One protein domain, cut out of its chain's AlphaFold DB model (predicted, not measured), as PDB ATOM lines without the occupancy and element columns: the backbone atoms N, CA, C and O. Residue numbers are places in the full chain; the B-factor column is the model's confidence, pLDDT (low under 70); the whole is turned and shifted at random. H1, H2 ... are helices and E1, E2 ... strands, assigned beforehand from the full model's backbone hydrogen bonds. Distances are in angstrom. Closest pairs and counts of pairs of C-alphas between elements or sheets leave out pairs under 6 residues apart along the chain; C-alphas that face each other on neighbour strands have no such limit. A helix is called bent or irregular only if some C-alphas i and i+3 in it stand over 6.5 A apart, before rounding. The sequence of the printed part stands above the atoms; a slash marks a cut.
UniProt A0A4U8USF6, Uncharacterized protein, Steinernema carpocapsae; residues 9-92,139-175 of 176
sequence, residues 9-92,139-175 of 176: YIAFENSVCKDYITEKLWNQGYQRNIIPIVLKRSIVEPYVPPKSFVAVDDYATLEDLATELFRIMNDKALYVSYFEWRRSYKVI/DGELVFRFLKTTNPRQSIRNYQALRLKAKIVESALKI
ATOM      1  N   TYR A   9     -14.087 -43.371 -31.314       95.88
ATOM      2  CA  TYR A   9     -13.242 -44.266 -30.528       95.88
ATOM      3  C   TYR A   9     -12.607 -45.329 -31.425       95.88
ATOM      4  O   TYR A   9     -13.310 -46.044 -32.132       95.88
ATOM      5  N   ILE A  10     -11.279 -45.479 -31.388       95.69
ATOM      6  CA  ILE A  10     -10.593 -46.487 -32.208       95.69
ATOM      7  C   ILE A  10     -10.632 -47.867 -31.529       95.69
ATOM      8  O   ILE A  10      -9.721 -48.239 -30.775       95.69
ATOM      9  N   ALA A  11     -11.664 -48.640 -31.864       95.69
ATOM     10  CA  ALA A  11     -11.962 -49.986 -31.378       95.69
ATOM     11  C   ALA A  11     -11.228 -51.082 -32.176       95.69
ATOM     12  O   ALA A  11     -11.826 -52.051 -32.636       95.69
ATOM     13  N   PHE A  12      -9.919 -50.925 -32.385       94.31
ATOM     14  CA  PHE A  12      -9.126 -51.940 -33.087       94.31
ATOM     15  C   PHE A  12      -8.873 -53.157 -32.213       94.31
ATOM     16  O   PHE A  12      -8.351 -53.020 -31.103       94.31
ATOM     17  N   GLU A  13      -9.144 -54.328 -32.773       91.75
ATOM     18  CA  GLU A  13      -8.700 -55.590 -32.204       91.75
ATOM     19  C   GLU A  13      -7.226 -55.855 -32.479       91.75
ATOM     20  O   GLU A  13      -6.614 -55.286 -33.387       91.75
ATOM     21  N   ASN A  14      -6.653 -56.737 -31.666       88.19
ATOM     22  CA  ASN A  14      -5.245 -57.108 -31.773       88.19
ATOM     23  C   ASN A  14      -4.950 -57.919 -33.043       88.19
ATOM     24  O   ASN A  14      -3.804 -58.000 -33.476       88.19
ATOM     25  N   SER A  15      -5.976 -58.534 -33.628       87.88
ATOM     26  CA  SER A  15      -5.889 -59.341 -34.841       87.88
ATOM     27  C   SER A  15      -7.195 -59.223 -35.620       87.88
ATOM     28  O   SER A  15      -8.256 -59.028 -35.029       87.88
ATOM     29  N   VAL A  16      -7.122 -59.330 -36.946       90.12
ATOM     30  CA  VAL A  16      -8.305 -59.338 -37.812       90.12
ATOM     31  C   VAL A  16      -8.695 -60.789 -38.044       90.12
ATOM     32  O   VAL A  16      -8.132 -61.447 -38.915       90.12
ATOM     33  N   CYS A  17      -9.621 -61.295 -37.236       90.50
ATOM     34  CA  CYS A  17     -10.097 -62.672 -37.308       90.50
ATOM     35  C   CYS A  17     -11.614 -62.703 -37.366       90.50
ATOM     36  O   CYS A  17     -12.280 -61.836 -36.793       90.50
ATOM     37  N   LYS A  18     -12.152 -63.719 -38.041       89.69
ATOM     38  CA  LYS A  18     -13.586 -63.983 -38.019       89.69
ATOM     39  C   LYS A  18     -14.049 -64.133 -36.567       89.69
ATOM     40  O   LYS A  18     -13.371 -64.754 -35.756       89.69
ATOM     41  N   ASP A  19     -15.180 -63.517 -36.244       88.62
ATOM     42  CA  ASP A  19     -15.857 -63.607 -34.942       88.62
ATOM     43  C   ASP A  19     -15.070 -63.036 -33.740       88.62
ATOM     44  O   ASP A  19     -15.571 -63.044 -32.614       88.62
ATOM     45  N   TYR A  20     -13.873 -62.473 -33.949       92.19
ATOM     46  CA  TYR A  20     -13.080 -61.857 -32.885       92.19
ATOM     47  C   TYR A  20     -13.465 -60.386 -32.694       92.19
ATOM     48  O   TYR A  20     -12.862 -59.487 -33.276       92.19
ATOM     49  N   ILE A  21     -14.491 -60.153 -31.873       93.81
ATOM     50  CA  ILE A  21     -14.992 -58.825 -31.489       93.81
ATOM     51  C   ILE A  21     -15.120 -58.780 -29.968       93.81
ATOM     52  O   ILE A  21     -15.818 -59.603 -29.379       93.81
ATOM     53  N   THR A  22     -14.467 -57.815 -29.325       92.75
ATOM     54  CA  THR A  22     -14.285 -57.797 -27.868       92.75
ATOM     55  C   THR A  22     -14.869 -56.544 -27.206       92.75
ATOM     56  O   THR A  22     -15.624 -55.774 -27.812       92.75
ATOM     57  N   GLU A  23     -14.504 -56.307 -25.943       91.94
ATOM     58  CA  GLU A  23     -14.941 -55.180 -25.118       91.94
ATOM     59  C   GLU A  23     -14.680 -53.807 -25.749       91.94
ATOM     60  O   GLU A  23     -15.330 -52.817 -25.405       91.94
ATOM     61  N   LYS A  24     -13.726 -53.717 -26.681       93.50
ATOM     62  CA  LYS A  24     -13.375 -52.458 -27.349       93.50
ATOM     63  C   LYS A  24     -14.552 -51.916 -28.146       93.50
ATOM     64  O   LYS A  24     -14.839 -50.724 -28.065       93.50
ATOM     65  N   LEU A  25     -15.248 -52.777 -28.886       95.19
ATOM     66  CA  LEU A  25     -16.434 -52.366 -29.628       95.19
ATOM     67  C   LEU A  25     -17.637 -52.226 -28.694       95.19
ATOM     68  O   LEU A  25     -18.324 -51.207 -28.717       95.19
ATOM     69  N   TRP A  26     -17.878 -53.237 -27.859       92.31
ATOM     70  CA  TRP A  26     -19.100 -53.315 -27.063       92.31
ATOM     71  C   TRP A  26     -19.099 -52.331 -25.883       92.31
ATOM     72  O   TRP A  26     -20.029 -51.533 -25.765       92.31
ATOM     73  N   ASN A  27     -18.066 -52.344 -25.031       89.25
ATOM     74  CA  ASN A  27     -18.012 -51.529 -23.811       89.25
ATOM     75  C   ASN A  27     -17.603 -50.097 -24.148       89.25
ATOM     76  O   ASN A  27     -18.240 -49.145 -23.717       89.25
ATOM     77  N   GLN A  28     -16.518 -49.921 -24.906       91.06
ATOM     78  CA  GLN A  28     -15.987 -48.576 -25.152       91.06
ATOM     79  C   GLN A  28     -16.650 -47.877 -26.342       91.06
ATOM     80  O   GLN A  28     -16.741 -46.654 -26.335       91.06
ATOM     81  N   GLY A  29     -17.135 -48.627 -27.335       92.38
ATOM     82  CA  GLY A  29     -17.925 -48.084 -28.438       92.38
ATOM     83  C   GLY A  29     -19.397 -47.931 -28.064       92.38
ATOM     84  O   GLY A  29     -19.882 -46.825 -27.843       92.38
ATOM     85  N   TYR A  30     -20.135 -49.038 -27.989       93.38
ATOM     86  CA  TYR A  30     -21.598 -48.973 -27.976       93.38
ATOM     87  C   TYR A  30     -22.257 -48.644 -26.631       93.38
ATOM     88  O   TYR A  30     -23.383 -48.148 -26.648       93.38
ATOM     89  N   GLN A  31     -21.609 -48.835 -25.475       88.38
ATOM     90  CA  GLN A  31     -22.157 -48.303 -24.209       88.38
ATOM     91  C   GLN A  31     -22.014 -46.777 -24.090       88.38
ATOM     92  O   GLN A  31     -22.628 -46.159 -23.225       88.38
ATOM     93  N   ARG A  32     -21.209 -46.169 -24.962       89.81
ATOM     94  CA  ARG A  32     -20.849 -44.751 -24.949       89.81
ATOM     95  C   ARG A  32     -21.534 -43.982 -26.066       89.81
ATOM     96  O   ARG A  32     -21.982 -44.584 -27.035       89.81
ATOM     97  N   ASN A  33     -21.616 -42.662 -25.973       90.69
ATOM     98  CA  ASN A  33     -22.146 -41.806 -27.044       90.69
ATOM     99  C   ASN A  33     -21.039 -41.434 -28.037       90.69
ATOM    100  O   ASN A  33     -20.748 -40.266 -28.262       90.69
ATOM    101  N   ILE A  34     -20.392 -42.451 -28.602       95.06
ATOM    102  CA  ILE A  34     -19.224 -42.300 -29.465       95.06
ATOM    103  C   ILE A  34     -19.314 -43.263 -30.648       95.06
ATOM    104  O   ILE A  34     -19.858 -44.360 -30.516       95.06
ATOM    105  N   ILE A  35     -18.800 -42.865 -31.814       97.12
ATOM    106  CA  ILE A  35     -18.810 -43.725 -33.004       97.12
ATOM    107  C   ILE A  35     -17.541 -44.596 -32.995       97.12
ATOM    108  O   ILE A  35     -16.429 -44.058 -33.054       97.12
ATOM    109  N   PRO A  36     -17.651 -45.933 -32.925       97.44
ATOM    110  CA  PRO A  36     -16.485 -46.800 -32.987       97.44
ATOM    111  C   PRO A  36     -15.901 -46.865 -34.406       97.44
ATOM    112  O   PRO A  36     -16.625 -46.994 -35.395       97.44
ATOM    113  N   ILE A  37     -14.571 -46.822 -34.487       97.88
ATOM    114  CA  ILE A  37     -13.782 -47.070 -35.695       97.88
ATOM    115  C   ILE A  37     -13.129 -48.447 -35.565       97.88
ATOM    116  O   ILE A  37     -12.350 -48.681 -34.639       97.88
ATOM    117  N   VAL A  38     -13.422 -49.345 -36.501       96.19
ATOM    118  CA  VAL A  38     -12.919 -50.728 -36.528       96.19
ATOM    119  C   VAL A  38     -11.989 -50.942 -37.719       96.19
ATOM    120  O   VAL A  38     -11.978 -50.155 -38.660       96.19
ATOM    121  N   LEU A  39     -11.200 -52.016 -37.695       94.50
ATOM    122  CA  LEU A  39     -10.275 -52.317 -38.791       94.50
ATOM    123  C   LEU A  39     -10.994 -52.804 -40.052       94.50
ATOM    124  O   LEU A  39     -10.700 -52.300 -41.131       94.50
ATOM    125  N   LYS A  40     -11.904 -53.778 -39.905       94.25
ATOM    126  CA  LYS A  40     -12.490 -54.516 -41.027       94.25
ATOM    127  C   LYS A  40     -14.009 -54.631 -40.930       94.25
ATOM    128  O   LYS A  40     -14.512 -55.209 -39.962       94.25
ATOM    129  N   ARG A  41     -14.735 -54.146 -41.943       95.94
ATOM    130  CA  ARG A  41     -16.209 -54.163 -41.987       95.94
ATOM    131  C   ARG A  41     -16.774 -55.570 -41.899       95.94
ATOM    132  O   ARG A  41     -17.632 -55.824 -41.060       95.94
ATOM    133  N   SER A  42     -16.256 -56.490 -42.712       94.81
ATOM    134  CA  SER A  42     -16.806 -57.847 -42.839       94.81
ATOM    135  C   SER A  42     -16.739 -58.670 -41.550       94.81
ATOM    136  O   SER A  42     -17.438 -59.671 -41.435       94.81
ATOM    137  N   ILE A  43     -15.879 -58.284 -40.600       94.56
ATOM    138  CA  ILE A  43     -15.792 -58.932 -39.289       94.56
ATOM    139  C   ILE A  43     -16.932 -58.466 -38.385       94.56
ATOM    140  O   ILE A  43     -17.507 -59.277 -37.675       94.56
ATOM    141  N   VAL A  44     -17.266 -57.174 -38.426       96.25
ATOM    142  CA  VAL A  44     -18.150 -56.524 -37.449       96.25
ATOM    143  C   VAL A  44     -19.596 -56.432 -37.926       96.25
ATOM    144  O   VAL A  44     -20.513 -56.680 -37.148       96.25
ATOM    145  N   GLU A  45     -19.807 -56.102 -39.199       96.19
ATOM    146  CA  GLU A  45     -21.126 -55.852 -39.794       96.19
ATOM    147  C   GLU A  45     -22.170 -56.956 -39.557       96.19
ATOM    148  O   GLU A  45     -23.314 -56.604 -39.275       96.19
ATOM    149  N   PRO A  46     -21.831 -58.262 -39.579       95.31
ATOM    150  CA  PRO A  46     -22.818 -59.315 -39.325       95.31
ATOM    151  C   PRO A  46     -23.426 -59.293 -37.915       95.31
ATOM    152  O   PRO A  46     -24.483 -59.884 -37.698       95.31
ATOM    153  N   TYR A  47     -22.760 -58.648 -36.954       93.75
ATOM    154  CA  TYR A  47     -23.088 -58.731 -35.528       93.75
ATOM    155  C   TYR A  47     -23.705 -57.458 -34.961       93.75
ATOM    156  O   TYR A  47     -24.115 -57.439 -33.801       93.75
ATOM    157  N   VAL A  48     -23.752 -56.382 -35.744       95.00
ATOM    158  CA  VAL A  48     -24.124 -55.055 -35.253       95.00
ATOM    159  C   VAL A  48     -25.179 -54.416 -36.149       95.00
ATOM    160  O   VAL A  48     -25.293 -54.776 -37.321       95.00
ATOM    161  N   PRO A  49     -25.963 -53.455 -35.635       94.94
ATOM    162  CA  PRO A  49     -26.901 -52.722 -36.470       94.94
ATOM    163  C   PRO A  49     -26.195 -52.023 -37.644       94.94
ATOM    164  O   PRO A  49     -25.061 -51.560 -37.504       94.94
ATOM    165  N   PRO A  50     -26.857 -51.879 -38.802       90.12
ATOM    166  CA  PRO A  50     -26.282 -51.133 -39.910       90.12
ATOM    167  C   PRO A  50     -26.020 -49.679 -39.497       90.12
ATOM    168  O   PRO A  50     -26.762 -49.097 -38.703       90.12
ATOM    169  N   LYS A  51     -24.975 -49.076 -40.075       93.75
ATOM    170  CA  LYS A  51     -24.598 -47.671 -39.841       93.75
ATOM    171  C   LYS A  51     -24.324 -47.327 -38.362       93.75
ATOM    172  O   LYS A  51     -24.577 -46.210 -37.933       93.75
ATOM    173  N   SER A  52     -23.786 -48.258 -37.571       96.94
ATOM    174  CA  SER A  52     -23.405 -48.000 -36.170       96.94
ATOM    175  C   SER A  52     -21.906 -47.740 -35.956       96.94
ATOM    176  O   SER A  52     -21.503 -47.403 -34.847       96.94
ATOM    177  N   PHE A  53     -21.070 -47.898 -36.986       97.81
ATOM    178  CA  PHE A  53     -19.608 -47.820 -36.889       97.81
ATOM    179  C   PHE A  53     -18.969 -47.387 -38.217       97.81
ATOM    180  O   PHE A  53     -19.615 -47.409 -39.269       97.81
ATOM    181  N   VAL A  54     -17.684 -47.030 -38.170       98.25
ATOM    182  CA  VAL A  54     -16.844 -46.751 -39.348       98.25
ATOM    183  C   VAL A  54     -15.781 -47.841 -39.472       98.25
ATOM    184  O   VAL A  54     -15.137 -48.175 -38.478       98.25
ATOM    185  N   ALA A  55     -15.573 -48.399 -40.666       97.25
ATOM    186  CA  ALA A  55     -14.505 -49.364 -40.910       97.25
ATOM    187  C   ALA A  55     -13.366 -48.720 -41.700       97.25
ATOM    188  O   ALA A  55     -13.601 -48.003 -42.667       97.25
ATOM    189  N   VAL A  56     -12.121 -48.957 -41.291       96.19
ATOM    190  CA  VAL A  56     -10.944 -48.394 -41.971       96.19
ATOM    191  C   VAL A  56     -10.796 -48.960 -43.382       96.19
ATOM    192  O   VAL A  56     -10.384 -48.242 -44.288       96.19
ATOM    193  N   ASP A  57     -11.140 -50.231 -43.587       95.50
ATOM    194  CA  ASP A  57     -11.019 -50.910 -44.877       95.50
ATOM    195  C   ASP A  57     -12.047 -50.489 -45.935       95.50
ATOM    196  O   ASP A  57     -11.868 -50.866 -47.093       95.50
ATOM    197  N   ASP A  58     -13.042 -49.671 -45.574       96.94
ATOM    198  CA  ASP A  58     -13.972 -49.043 -46.524       96.94
ATOM    199  C   ASP A  58     -13.287 -47.974 -47.397       96.94
ATOM    200  O   ASP A  58     -13.819 -47.578 -48.435       96.94
ATOM    201  N   TYR A  59     -12.113 -47.490 -46.980       96.31
ATOM    202  CA  TYR A  59     -11.418 -46.366 -47.602       96.31
ATOM    203  C   TYR A  59     -10.135 -46.817 -48.300       96.31
ATOM    204  O   TYR A  59      -9.401 -47.680 -47.812       96.31
ATOM    205  N   ALA A  60      -9.832 -46.196 -49.442       93.69
ATOM    206  CA  ALA A  60      -8.616 -46.495 -50.195       93.69
ATOM    207  C   ALA A  60      -7.357 -45.987 -49.474       93.69
ATOM    208  O   ALA A  60      -6.307 -46.636 -49.516       93.69
ATOM    209  N   THR A  61      -7.457 -44.839 -48.800       93.06
ATOM    210  CA  THR A  61      -6.352 -44.199 -48.080       93.06
ATOM    211  C   THR A  61      -6.770 -43.707 -46.691       93.06
ATOM    212  O   THR A  61      -7.956 -43.627 -46.366       93.06
ATOM    213  N   LEU A  62      -5.786 -43.378 -45.844       93.31
ATOM    214  CA  LEU A  62      -6.066 -42.792 -44.526       93.31
ATOM    215  C   LEU A  62      -6.556 -41.346 -44.642       93.31
ATOM    216  O   LEU A  62      -7.244 -40.862 -43.750       93.31
ATOM    217  N   GLU A  63      -6.205 -40.667 -45.729       93.56
ATOM    218  CA  GLU A  63      -6.691 -39.341 -46.084       93.56
ATOM    219  C   GLU A  63      -8.187 -39.366 -46.435       93.56
ATOM    220  O   GLU A  63      -8.933 -38.503 -45.973       93.56
ATOM    221  N   ASP A  64      -8.647 -40.386 -47.166       96.25
ATOM    222  CA  ASP A  64     -10.075 -40.572 -47.467       96.25
ATOM    223  C   ASP A  64     -10.874 -40.840 -46.186       96.25
ATOM    224  O   ASP A  64     -11.903 -40.205 -45.947       96.25
ATOM    225  N   LEU A  65     -10.360 -41.725 -45.319       96.75
ATOM    226  CA  LEU A  65     -10.945 -41.970 -43.999       96.75
ATOM    227  C   LEU A  65     -11.012 -40.673 -43.189       96.75
ATOM    228  O   LEU A  65     -12.060 -40.334 -42.650       96.75
ATOM    229  N   ALA A  66      -9.907 -39.931 -43.102       96.06
ATOM    230  CA  ALA A  66      -9.855 -38.680 -42.357       96.06
ATOM    231  C   ALA A  66     -10.853 -37.640 -42.902       96.06
ATOM    232  O   ALA A  66     -11.497 -36.945 -42.117       96.06
ATOM    233  N   THR A  67     -11.029 -37.576 -44.225       96.88
ATOM    234  CA  THR A  67     -11.995 -36.684 -44.883       96.88
ATOM    235  C   THR A  67     -13.428 -37.032 -44.493       96.88
ATOM    236  O   THR A  67     -14.204 -36.144 -44.140       96.88
ATOM    237  N   GLU A  68     -13.782 -38.319 -44.489       97.06
ATOM    238  CA  GLU A  68     -15.122 -38.741 -44.081       97.06
ATOM    239  C   GLU A  68     -15.347 -38.547 -42.576       97.06
ATOM    240  O   GLU A  68     -16.405 -38.064 -42.178       97.06
ATOM    241  N   LEU A  69     -14.347 -38.812 -41.724       96.88
ATOM    242  CA  LEU A  69     -14.437 -38.510 -40.289       96.88
ATOM    243  C   LEU A  69     -14.668 -37.009 -40.044       96.88
ATOM    244  O   LEU A  69     -15.516 -36.646 -39.229       96.88
ATOM    245  N   PHE A  70     -13.976 -36.135 -40.782       96.38
ATOM    246  CA  PHE A  70     -14.178 -34.687 -40.708       96.38
ATOM    247  C   PHE A  70     -15.584 -34.278 -41.164       96.38
ATOM    248  O   PHE A  70     -16.231 -33.448 -40.522       96.38
ATOM    249  N   ARG A  71     -16.098 -34.882 -42.239       96.62
ATOM    250  CA  ARG A  71     -17.474 -34.655 -42.698       96.62
ATOM    251  C   ARG A  71     -18.497 -35.093 -41.651       96.62
ATOM    252  O   ARG A  71     -19.410 -34.329 -41.355       96.62
ATOM    253  N   ILE A  72     -18.330 -36.283 -41.069       96.69
ATOM    254  CA  ILE A  72     -19.199 -36.799 -40.002       96.69
ATOM    255  C   ILE A  72     -19.194 -35.850 -38.799       96.69
ATOM    256  O   ILE A  72     -20.255 -35.570 -38.257       96.69
ATOM    257  N   MET A  73     -18.035 -35.319 -38.395       94.69
ATOM    258  CA  MET A  73     -17.941 -34.369 -37.276       94.69
ATOM    259  C   MET A  73     -18.653 -33.038 -37.544       94.69
ATOM    260  O   MET A  73     -19.238 -32.467 -36.626       94.69
ATOM    261  N   ASN A  74     -18.590 -32.529 -38.778       95.62
ATOM    262  CA  ASN A  74     -19.134 -31.212 -39.125       95.62
ATOM    263  C   ASN A  74     -20.610 -31.239 -39.548       95.62
ATOM    264  O   ASN A  74     -21.281 -30.208 -39.499       95.62
ATOM    265  N   ASP A  75     -21.139 -32.399 -39.933       97.31
ATOM    266  CA  ASP A  75     -22.560 -32.588 -40.209       97.31
ATOM    267  C   ASP A  75     -23.247 -33.252 -39.010       97.31
ATOM    268  O   ASP A  75     -23.223 -34.470 -38.820       97.31
ATOM    269  N   LYS A  76     -23.921 -32.430 -38.197       95.56
ATOM    270  CA  LYS A  76     -24.643 -32.895 -37.005       95.56
ATOM    271  C   LYS A  76     -25.715 -33.938 -37.333       95.56
ATOM    272  O   LYS A  76     -25.923 -34.853 -36.535       95.56
ATOM    273  N   ALA A  77     -26.411 -33.808 -38.462       97.50
ATOM    274  CA  ALA A  77     -27.448 -34.763 -38.843       97.50
ATOM    275  C   ALA A  77     -26.819 -36.109 -39.220       97.50
ATOM    276  O   ALA A  77     -27.305 -37.160 -38.793       97.50
ATOM    277  N   LEU A  78     -25.698 -36.079 -39.947       97.25
ATOM    278  CA  LEU A  78     -24.924 -37.274 -40.258       97.25
ATOM    279  C   LEU A  78     -24.382 -37.936 -38.988       97.25
ATOM    280  O   LEU A  78     -24.604 -39.134 -38.817       97.25
ATOM    281  N   TYR A  79     -23.764 -37.186 -38.073       96.44
ATOM    282  CA  TYR A  79     -23.268 -37.722 -36.800       96.44
ATOM    283  C   TYR A  79     -24.372 -38.417 -35.999       96.44
ATOM    284  O   TYR A  79     -24.238 -39.582 -35.631       96.44
ATOM    285  N   VAL A  80     -25.507 -37.738 -35.790       95.44
ATOM    286  CA  VAL A  80     -26.651 -38.299 -35.053       95.44
ATOM    287  C   VAL A  80     -27.190 -39.558 -35.734       95.44
ATOM    288  O   VAL A  80     -27.590 -40.502 -35.051       95.44
ATOM    289  N   SER A  81     -27.135 -39.630 -37.068       96.88
ATOM    290  CA  SER A  81     -27.618 -40.797 -37.806       96.88
ATOM    291  C   SER A  81     -26.864 -42.100 -37.497       96.88
ATOM    292  O   SER A  81     -27.433 -43.171 -37.700       96.88
ATOM    293  N   TYR A  82     -25.639 -42.036 -36.954       97.12
ATOM    294  CA  TYR A  82     -24.898 -43.217 -36.477       97.12
ATOM    295  C   TYR A  82     -25.421 -43.784 -35.149       97.12
ATOM    296  O   TYR A  82     -25.012 -44.869 -34.736       97.12
ATOM    297  N   PHE A  83     -26.329 -43.080 -34.471       96.00
ATOM    298  CA  PHE A  83     -26.926 -43.501 -33.199       96.00
ATOM    299  C   PHE A  83     -28.398 -43.908 -33.332       96.00
ATOM    300  O   PHE A  83     -28.993 -44.374 -32.363       96.00
ATOM    301  N   GLU A  84     -28.983 -43.790 -34.527       96.12
ATOM    302  CA  GLU A  84     -30.392 -44.116 -34.791       96.12
ATOM    303  C   GLU A  84     -30.737 -45.576 -34.477       96.12
ATOM    304  O   GLU A  84     -31.849 -45.872 -34.039       96.12
ATOM    305  N   TRP A  85     -29.768 -46.489 -34.593       95.50
ATOM    306  CA  TRP A  85     -29.944 -47.889 -34.212       95.50
ATOM    307  C   TRP A  85     -30.398 -48.065 -32.757       95.50
ATOM    308  O   TRP A  85     -31.106 -49.021 -32.450       95.50
ATOM    309  N   ARG A  86     -30.081 -47.131 -31.853       94.06
ATOM    310  CA  ARG A  86     -30.482 -47.205 -30.436       94.06
ATOM    311  C   ARG A  86     -31.990 -47.139 -30.217       94.06
ATOM    312  O   ARG A  86     -32.462 -47.464 -29.135       94.06
ATOM    313  N   ARG A  87     -32.752 -46.723 -31.232       94.38
ATOM    314  CA  ARG A  87     -34.219 -46.743 -31.200       94.38
ATOM    315  C   ARG A  87     -34.787 -48.160 -31.280       94.38
ATOM    316  O   ARG A  87     -35.871 -48.399 -30.761       94.38
ATOM    317  N   SER A  88     -34.056 -49.076 -31.916       93.25
ATOM    318  CA  SER A  88     -34.523 -50.437 -32.212       93.25
ATOM    319  C   SER A  88     -33.678 -51.523 -31.549       93.25
ATOM    320  O   SER A  88     -34.141 -52.650 -31.404       93.25
ATOM    321  N   TYR A  89     -32.449 -51.199 -31.143       90.88
ATOM    322  CA  TYR A  89     -31.512 -52.143 -30.549       90.88
ATOM    323  C   TYR A  89     -30.970 -51.611 -29.226       90.88
ATOM    324  O   TYR A  89     -30.784 -50.409 -29.037       90.88
ATOM    325  N   LYS A  90     -30.654 -52.540 -28.326       86.94
ATOM    326  CA  LYS A  90     -30.017 -52.268 -27.043       86.94
ATOM    327  C   LYS A  90     -28.790 -53.159 -26.899       86.94
ATOM    328  O   LYS A  90     -28.841 -54.338 -27.237       86.94
ATOM    329  N   VAL A  91     -27.702 -52.590 -26.392       85.56
ATOM    330  CA  VAL A  91     -26.510 -53.356 -26.016       85.56
ATOM    331  C   VAL A  91     -26.764 -53.973 -24.649       85.56
ATOM    332  O   VAL A  91     -27.130 -53.258 -23.715       85.56
ATOM    333  N   ILE A  92     -26.590 -55.283 -24.546       79.56
ATOM    334  CA  ILE A  92     -26.816 -56.053 -23.321       79.56
ATOM    335  C   ILE A  92     -25.471 -56.626 -22.880       79.56
ATOM    336  O   ILE A  92     -24.720 -57.131 -23.714       79.56
ATOM    337  N   ASP A 139      -0.816 -61.753 -40.247       75.00
ATOM    338  CA  ASP A 139      -0.460 -60.751 -39.246       75.00
ATOM    339  C   ASP A 139       0.004 -59.441 -39.901       75.00
ATOM    340  O   ASP A 139       0.971 -59.409 -40.669       75.00
ATOM    341  N   GLY A 140      -0.743 -58.372 -39.623       70.88
ATOM    342  CA  GLY A 140      -0.483 -57.029 -40.120       70.88
ATOM    343  C   GLY A 140      -0.837 -56.755 -41.585       70.88
ATOM    344  O   GLY A 140      -0.617 -55.628 -42.000       70.88
ATOM    345  N   GLU A 141      -1.398 -57.679 -42.375       82.88
ATOM    346  CA  GLU A 141      -1.651 -57.479 -43.821       82.88
ATOM    347  C   GLU A 141      -2.431 -56.189 -44.125       82.88
ATOM    348  O   GLU A 141      -1.952 -55.313 -44.856       82.88
ATOM    349  N   LEU A 142      -3.590 -56.023 -43.487       84.62
ATOM    350  CA  LEU A 142      -4.404 -54.817 -43.605       84.62
ATOM    351  C   LEU A 142      -3.659 -53.565 -43.124       84.62
ATOM    352  O   LEU A 142      -3.700 -52.515 -43.766       84.62
ATOM    353  N   VAL A 143      -2.945 -53.671 -42.003       84.25
ATOM    354  CA  VAL A 143      -2.201 -52.549 -41.420       84.25
ATOM    355  C   VAL A 143      -1.042 -52.123 -42.325       84.25
ATOM    356  O   VAL A 143      -0.836 -50.929 -42.544       84.25
ATOM    357  N   PHE A 144      -0.312 -53.071 -42.908       84.06
ATOM    358  CA  PHE A 144       0.795 -52.815 -43.826       84.06
ATOM    359  C   PHE A 144       0.339 -52.120 -45.097       84.06
ATOM    360  O   PHE A 144       1.040 -51.220 -45.568       84.06
ATOM    361  N   ARG A 145      -0.842 -52.487 -45.609       86.31
ATOM    362  CA  ARG A 145      -1.464 -51.820 -46.755       86.31
ATOM    363  C   ARG A 145      -1.596 -50.316 -46.509       86.31
ATOM    364  O   ARG A 145      -1.152 -49.523 -47.336       86.31
ATOM    365  N   PHE A 146      -2.123 -49.920 -45.352       85.06
ATOM    366  CA  PHE A 146      -2.299 -48.506 -45.004       85.06
ATOM    367  C   PHE A 146      -1.001 -47.803 -44.599       85.06
ATOM    368  O   PHE A 146      -0.807 -46.632 -44.917       85.06
ATOM    369  N   LEU A 147      -0.076 -48.505 -43.941       84.00
ATOM    370  CA  LEU A 147       1.225 -47.944 -43.568       84.00
ATOM    371  C   LEU A 147       2.218 -47.862 -44.741       84.00
ATOM    372  O   LEU A 147       3.337 -47.386 -44.538       84.00
ATOM    373  N   LYS A 148       1.856 -48.352 -45.939       76.94
ATOM    374  CA  LYS A 148       2.714 -48.414 -47.140       76.94
ATOM    375  C   LYS A 148       4.119 -48.971 -46.844       76.94
ATOM    376  O   LYS A 148       5.105 -48.563 -47.450       76.94
ATOM    377  N   THR A 149       4.237 -49.872 -45.865       61.34
ATOM    378  CA  THR A 149       5.533 -50.386 -45.402       61.34
ATOM    379  C   THR A 149       5.868 -51.664 -46.164       61.34
ATOM    380  O   THR A 149       5.200 -52.677 -46.001       61.34
ATOM    381  N   THR A 150       6.918 -51.634 -46.984       50.75
ATOM    382  CA  THR A 150       7.306 -52.734 -47.888       50.75
ATOM    383  C   THR A 150       8.190 -53.811 -47.245       50.75
ATOM    384  O   THR A 150       8.663 -54.701 -47.948       50.75
ATOM    385  N   ASN A 151       8.429 -53.781 -45.925       48.72
ATOM    386  CA  ASN A 151       9.338 -54.735 -45.280       48.72
ATOM    387  C   ASN A 151       8.828 -55.252 -43.911       48.72
ATOM    388  O   ASN A 151       9.050 -54.609 -42.879       48.72
ATOM    389  N   PRO A 152       8.193 -56.443 -43.860       50.72
ATOM    390  CA  PRO A 152       7.659 -57.045 -42.628       50.72
ATOM    391  C   PRO A 152       8.730 -57.431 -41.598       50.72
ATOM    392  O   PRO A 152       8.411 -57.767 -40.458       50.72
ATOM    393  N   ARG A 153      10.014 -57.436 -41.987       47.59
ATOM    394  CA  ARG A 153      11.113 -57.963 -41.165       47.59
ATOM    395  C   ARG A 153      11.778 -56.937 -40.246       47.59
ATOM    396  O   ARG A 153      12.573 -57.347 -39.409       47.59
ATOM    397  N   GLN A 154      11.463 -55.642 -40.357       47.59
ATOM    398  CA  GLN A 154      12.247 -54.604 -39.663       47.59
ATOM    399  C   GLN A 154      11.436 -53.496 -38.979       47.59
ATOM    400  O   GLN A 154      11.982 -52.460 -38.609       47.59
ATOM    401  N   SER A 155      10.146 -53.717 -38.728       47.41
ATOM    402  CA  SER A 155       9.402 -52.899 -37.770       47.41
ATOM    403  C   SER A 155       8.950 -53.773 -36.612       47.41
ATOM    404  O   SER A 155       8.451 -54.875 -36.815       47.41
ATOM    405  N   ILE A 156       9.190 -53.300 -35.395       54.06
ATOM    406  CA  ILE A 156       8.853 -53.963 -34.137       54.06
ATOM    407  C   ILE A 156       7.404 -54.472 -34.227       54.06
ATOM    408  O   ILE A 156       6.477 -53.659 -34.239       54.06
ATOM    409  N   ARG A 157       7.221 -55.800 -34.332       53.09
ATOM    410  CA  ARG A 157       5.915 -56.458 -34.561       53.09
ATOM    411  C   ARG A 157       4.836 -55.989 -33.579       53.09
ATOM    412  O   ARG A 157       3.667 -55.921 -33.923       53.09
ATOM    413  N   ASN A 158       5.247 -55.547 -32.395       53.44
ATOM    414  CA  ASN A 158       4.352 -55.275 -31.277       53.44
ATOM    415  C   ASN A 158       3.632 -53.910 -31.325       53.44
ATOM    416  O   ASN A 158       2.803 -53.658 -30.459       53.44
ATOM    417  N   TYR A 159       3.910 -53.021 -32.293       63.16
ATOM    418  CA  TYR A 159       3.339 -51.655 -32.291       63.16
ATOM    419  C   TYR A 159       2.668 -51.218 -33.599       63.16
ATOM    420  O   TYR A 159       2.401 -50.033 -33.787       63.16
ATOM    421  N   GLN A 160       2.389 -52.124 -34.534       73.56
ATOM    422  CA  GLN A 160       1.883 -51.730 -35.857       73.56
ATOM    423  C   GLN A 160       0.463 -51.165 -35.806       73.56
ATOM    424  O   GLN A 160       0.211 -50.106 -36.381       73.56
ATOM    425  N   ALA A 161      -0.433 -51.787 -35.036       76.75
ATOM    426  CA  ALA A 161      -1.758 -51.229 -34.778       76.75
ATOM    427  C   ALA A 161      -1.663 -49.842 -34.115       76.75
ATOM    428  O   ALA A 161      -2.383 -48.926 -34.498       76.75
ATOM    429  N   LEU A 162      -0.723 -49.649 -33.180       81.19
ATOM    430  CA  LEU A 162      -0.488 -48.350 -32.539       81.19
ATOM    431  C   LEU A 162       0.011 -47.294 -33.542       81.19
ATOM    432  O   LEU A 162      -0.452 -46.157 -33.516       81.19
ATOM    433  N   ARG A 163       0.900 -47.674 -34.467       83.94
ATOM    434  CA  ARG A 163       1.353 -46.800 -35.562       83.94
ATOM    435  C   ARG A 163       0.212 -46.419 -36.495       83.94
ATOM    436  O   ARG A 163       0.138 -45.265 -36.898       83.94
ATOM    437  N   LEU A 164      -0.676 -47.357 -36.819       86.44
ATOM    438  CA  LEU A 164      -1.853 -47.064 -37.633       86.44
ATOM    439  C   LEU A 164      -2.789 -46.084 -36.922       86.44
ATOM    440  O   LEU A 164      -3.211 -45.110 -37.535       86.44
ATOM    441  N   LYS A 165      -3.040 -46.279 -35.618       88.19
ATOM    442  CA  LYS A 165      -3.798 -45.318 -34.801       88.19
ATOM    443  C   LYS A 165      -3.176 -43.921 -34.865       88.19
ATOM    444  O   LYS A 165      -3.886 -42.959 -35.133       88.19
ATOM    445  N   ALA A 166      -1.857 -43.818 -34.689       87.69
ATOM    446  CA  ALA A 166      -1.145 -42.545 -34.789       87.69
ATOM    447  C   ALA A 166      -1.284 -41.911 -36.184       87.69
ATOM    448  O   ALA A 166      -1.593 -40.729 -36.287       87.69
ATOM    449  N   LYS A 167      -1.139 -42.697 -37.258       89.19
ATOM    450  CA  LYS A 167      -1.278 -42.213 -38.639       89.19
ATOM    451  C   LYS A 167      -2.684 -41.720 -38.967       89.19
ATOM    452  O   LYS A 167      -2.807 -40.723 -39.663       89.19
ATOM    453  N   ILE A 168      -3.726 -42.369 -38.447       90.12
ATOM    454  CA  ILE A 168      -5.110 -41.893 -38.591       90.12
ATOM    455  C   ILE A 168      -5.265 -40.511 -37.949       90.12
ATOM    456  O   ILE A 168      -5.809 -39.605 -38.574       90.12
ATOM    457  N   VAL A 169      -4.740 -40.332 -36.733       89.12
ATOM    458  CA  VAL A 169      -4.769 -39.034 -36.041       89.12
ATOM    459  C   VAL A 169      -3.967 -37.981 -36.813       89.12
ATOM    460  O   VAL A 169      -4.462 -36.879 -37.022       89.12
ATOM    461  N   GLU A 170      -2.769 -38.313 -37.298       89.38
ATOM    462  CA  GLU A 170      -1.960 -37.411 -38.131       89.38
ATOM    463  C   GLU A 170      -2.686 -36.990 -39.417       89.38
ATOM    464  O   GLU A 170      -2.614 -35.824 -39.797       89.38
ATOM    465  N   SER A 171      -3.363 -37.917 -40.101       89.00
ATOM    466  CA  SER A 171      -4.138 -37.599 -41.303       89.00
ATOM    467  C   SER A 171      -5.336 -36.706 -40.980       89.00
ATOM    468  O   SER A 171      -5.589 -35.761 -41.720       89.00
ATOM    469  N   ALA A 172      -6.021 -36.938 -39.857       86.06
ATOM    470  CA  ALA A 172      -7.119 -36.086 -39.403       86.06
ATOM    471  C   ALA A 172      -6.661 -34.651 -39.080       86.06
ATOM    472  O   ALA A 172      -7.319 -33.697 -39.485       86.06
ATOM    473  N   LEU A 173      -5.500 -34.487 -38.435       83.88
ATOM    474  CA  LEU A 173      -4.928 -33.174 -38.098       83.88
ATOM    475  C   LEU A 173      -4.478 -32.345 -39.313       83.88
ATOM    476  O   LEU A 173      -4.185 -31.165 -39.165       83.88
ATOM    477  N   LYS A 174      -4.374 -32.942 -40.506       86.94
ATOM    478  CA  LYS A 174      -4.031 -32.212 -41.741       86.94
ATOM    479  C   LYS A 174      -5.245 -31.618 -42.451       86.94
ATOM    480  O   LYS A 174      -5.064 -30.844 -43.385       86.94
ATOM    481  N   ILE A 175      -6.450 -32.045 -42.075       79.94
ATOM    482  CA  ILE A 175      -7.710 -31.605 -42.691       79.94
ATOM    483  C   ILE A 175      -8.298 -30.402 -41.940       79.94
ATOM    484  O   ILE A 175      -9.056 -29.632 -42.525       79.94
TER     485      ILE A 175
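AT A GLANCE: This is residues 9 to 92 and 139 to 175 of the 176 residues of an uncharacterized protein of Steinernema carpocapsae (UniProt A0A4U8USF6). Look for an arch of helices, H5, H4, H3, H7 and H6, curving round a small core in which strand E1 runs between two short stretches, residues 9 to 10 and 54 to 55, with H1 and H2 beside it. The arch is thinly joined, with H3 and H7 meeting at a corner, H6 next to H7, and residues 73 to 78 sticking out. You will find 121 printed residues with seven named helices and one named strand, in the order H1, E1, H2, H3, H4, H5, H6, H7; the class is mostly helix. The whole is compact, with a radius of gyration of the C-alphas of 14.8 A and spans of 48 by 33 by 19 A.

IN THESE COORDINATES: After residues 9 to 22, which hold no named element, find C-alpha 23 at (-14.941, -55.180, -25.118), where H1, residues 23 to 30, begins. E1 is residues 35 to 38, 9.8 A long, and H2 is residues 41 to 47. Next comes H3, residues 62 to 74, 18.3 A long, then H4, residues 76 to 81, and H5, residues 84 to 87. Beyond the cut, H6 is residues 141 to 147 and H7 is residues 157 to 172, 24.7 A long, ending at C-alpha 172 at (-7.119, -36.086, -39.403). H2 and H7 are irregular: C-alphas 43 and 46 are 7.0 A apart, and C-alphas 158 and 161 are 8.1 A apart.

HOW THE PARTS SIT: Begin at E1, which pairs with no named strand; residues 9 to 10 pair parallel with its residues 36 to 37, and residues 54 to 55 with its residues 37 to 38. The closest C-alphas of H1 and E1 are those of Gly 29 and Pro 36, 4.9 A apart. H1 and H2 are apart. H3 and H4 only just touch, only at the corner, with 3 pairs of C-alphas within 8 A, Ile 72 and Tyr 79 closest at 5.3 A. H4 and H5 meet only through their link. H7 touches H3 with residues 167 to 172 alone, closest at the C-alphas of Ala 66 and Ala 172, 4.8 A, a steep tilt of 51 degrees, the same way. H7 touches H6 with residues 160 to 167 alone, closest at the C-alphas of Val 143 and Leu 164, 6.7 A. Every O i to N i+4 pair is within hydrogen-bond range in H3, H4 and H6; H1 has 3 of 4, H7 10 of 12, and H2 1 of 3 beside 2 of 4 O i to N i+3 pairs, while H5 is too short for an O i to N i+4 pair.

THE WHOLE: The C-alphas farthest apart are those of Arg 87 and Gln 154, 47.9 A. Residues 93 to 138 are not printed, and C-alphas 92 and 139 are 31.1 A apart across the cut. The link from H2 to H3 is long, 14 residues. Confidence is low at residues 149 to 159, with pLDDT under 70.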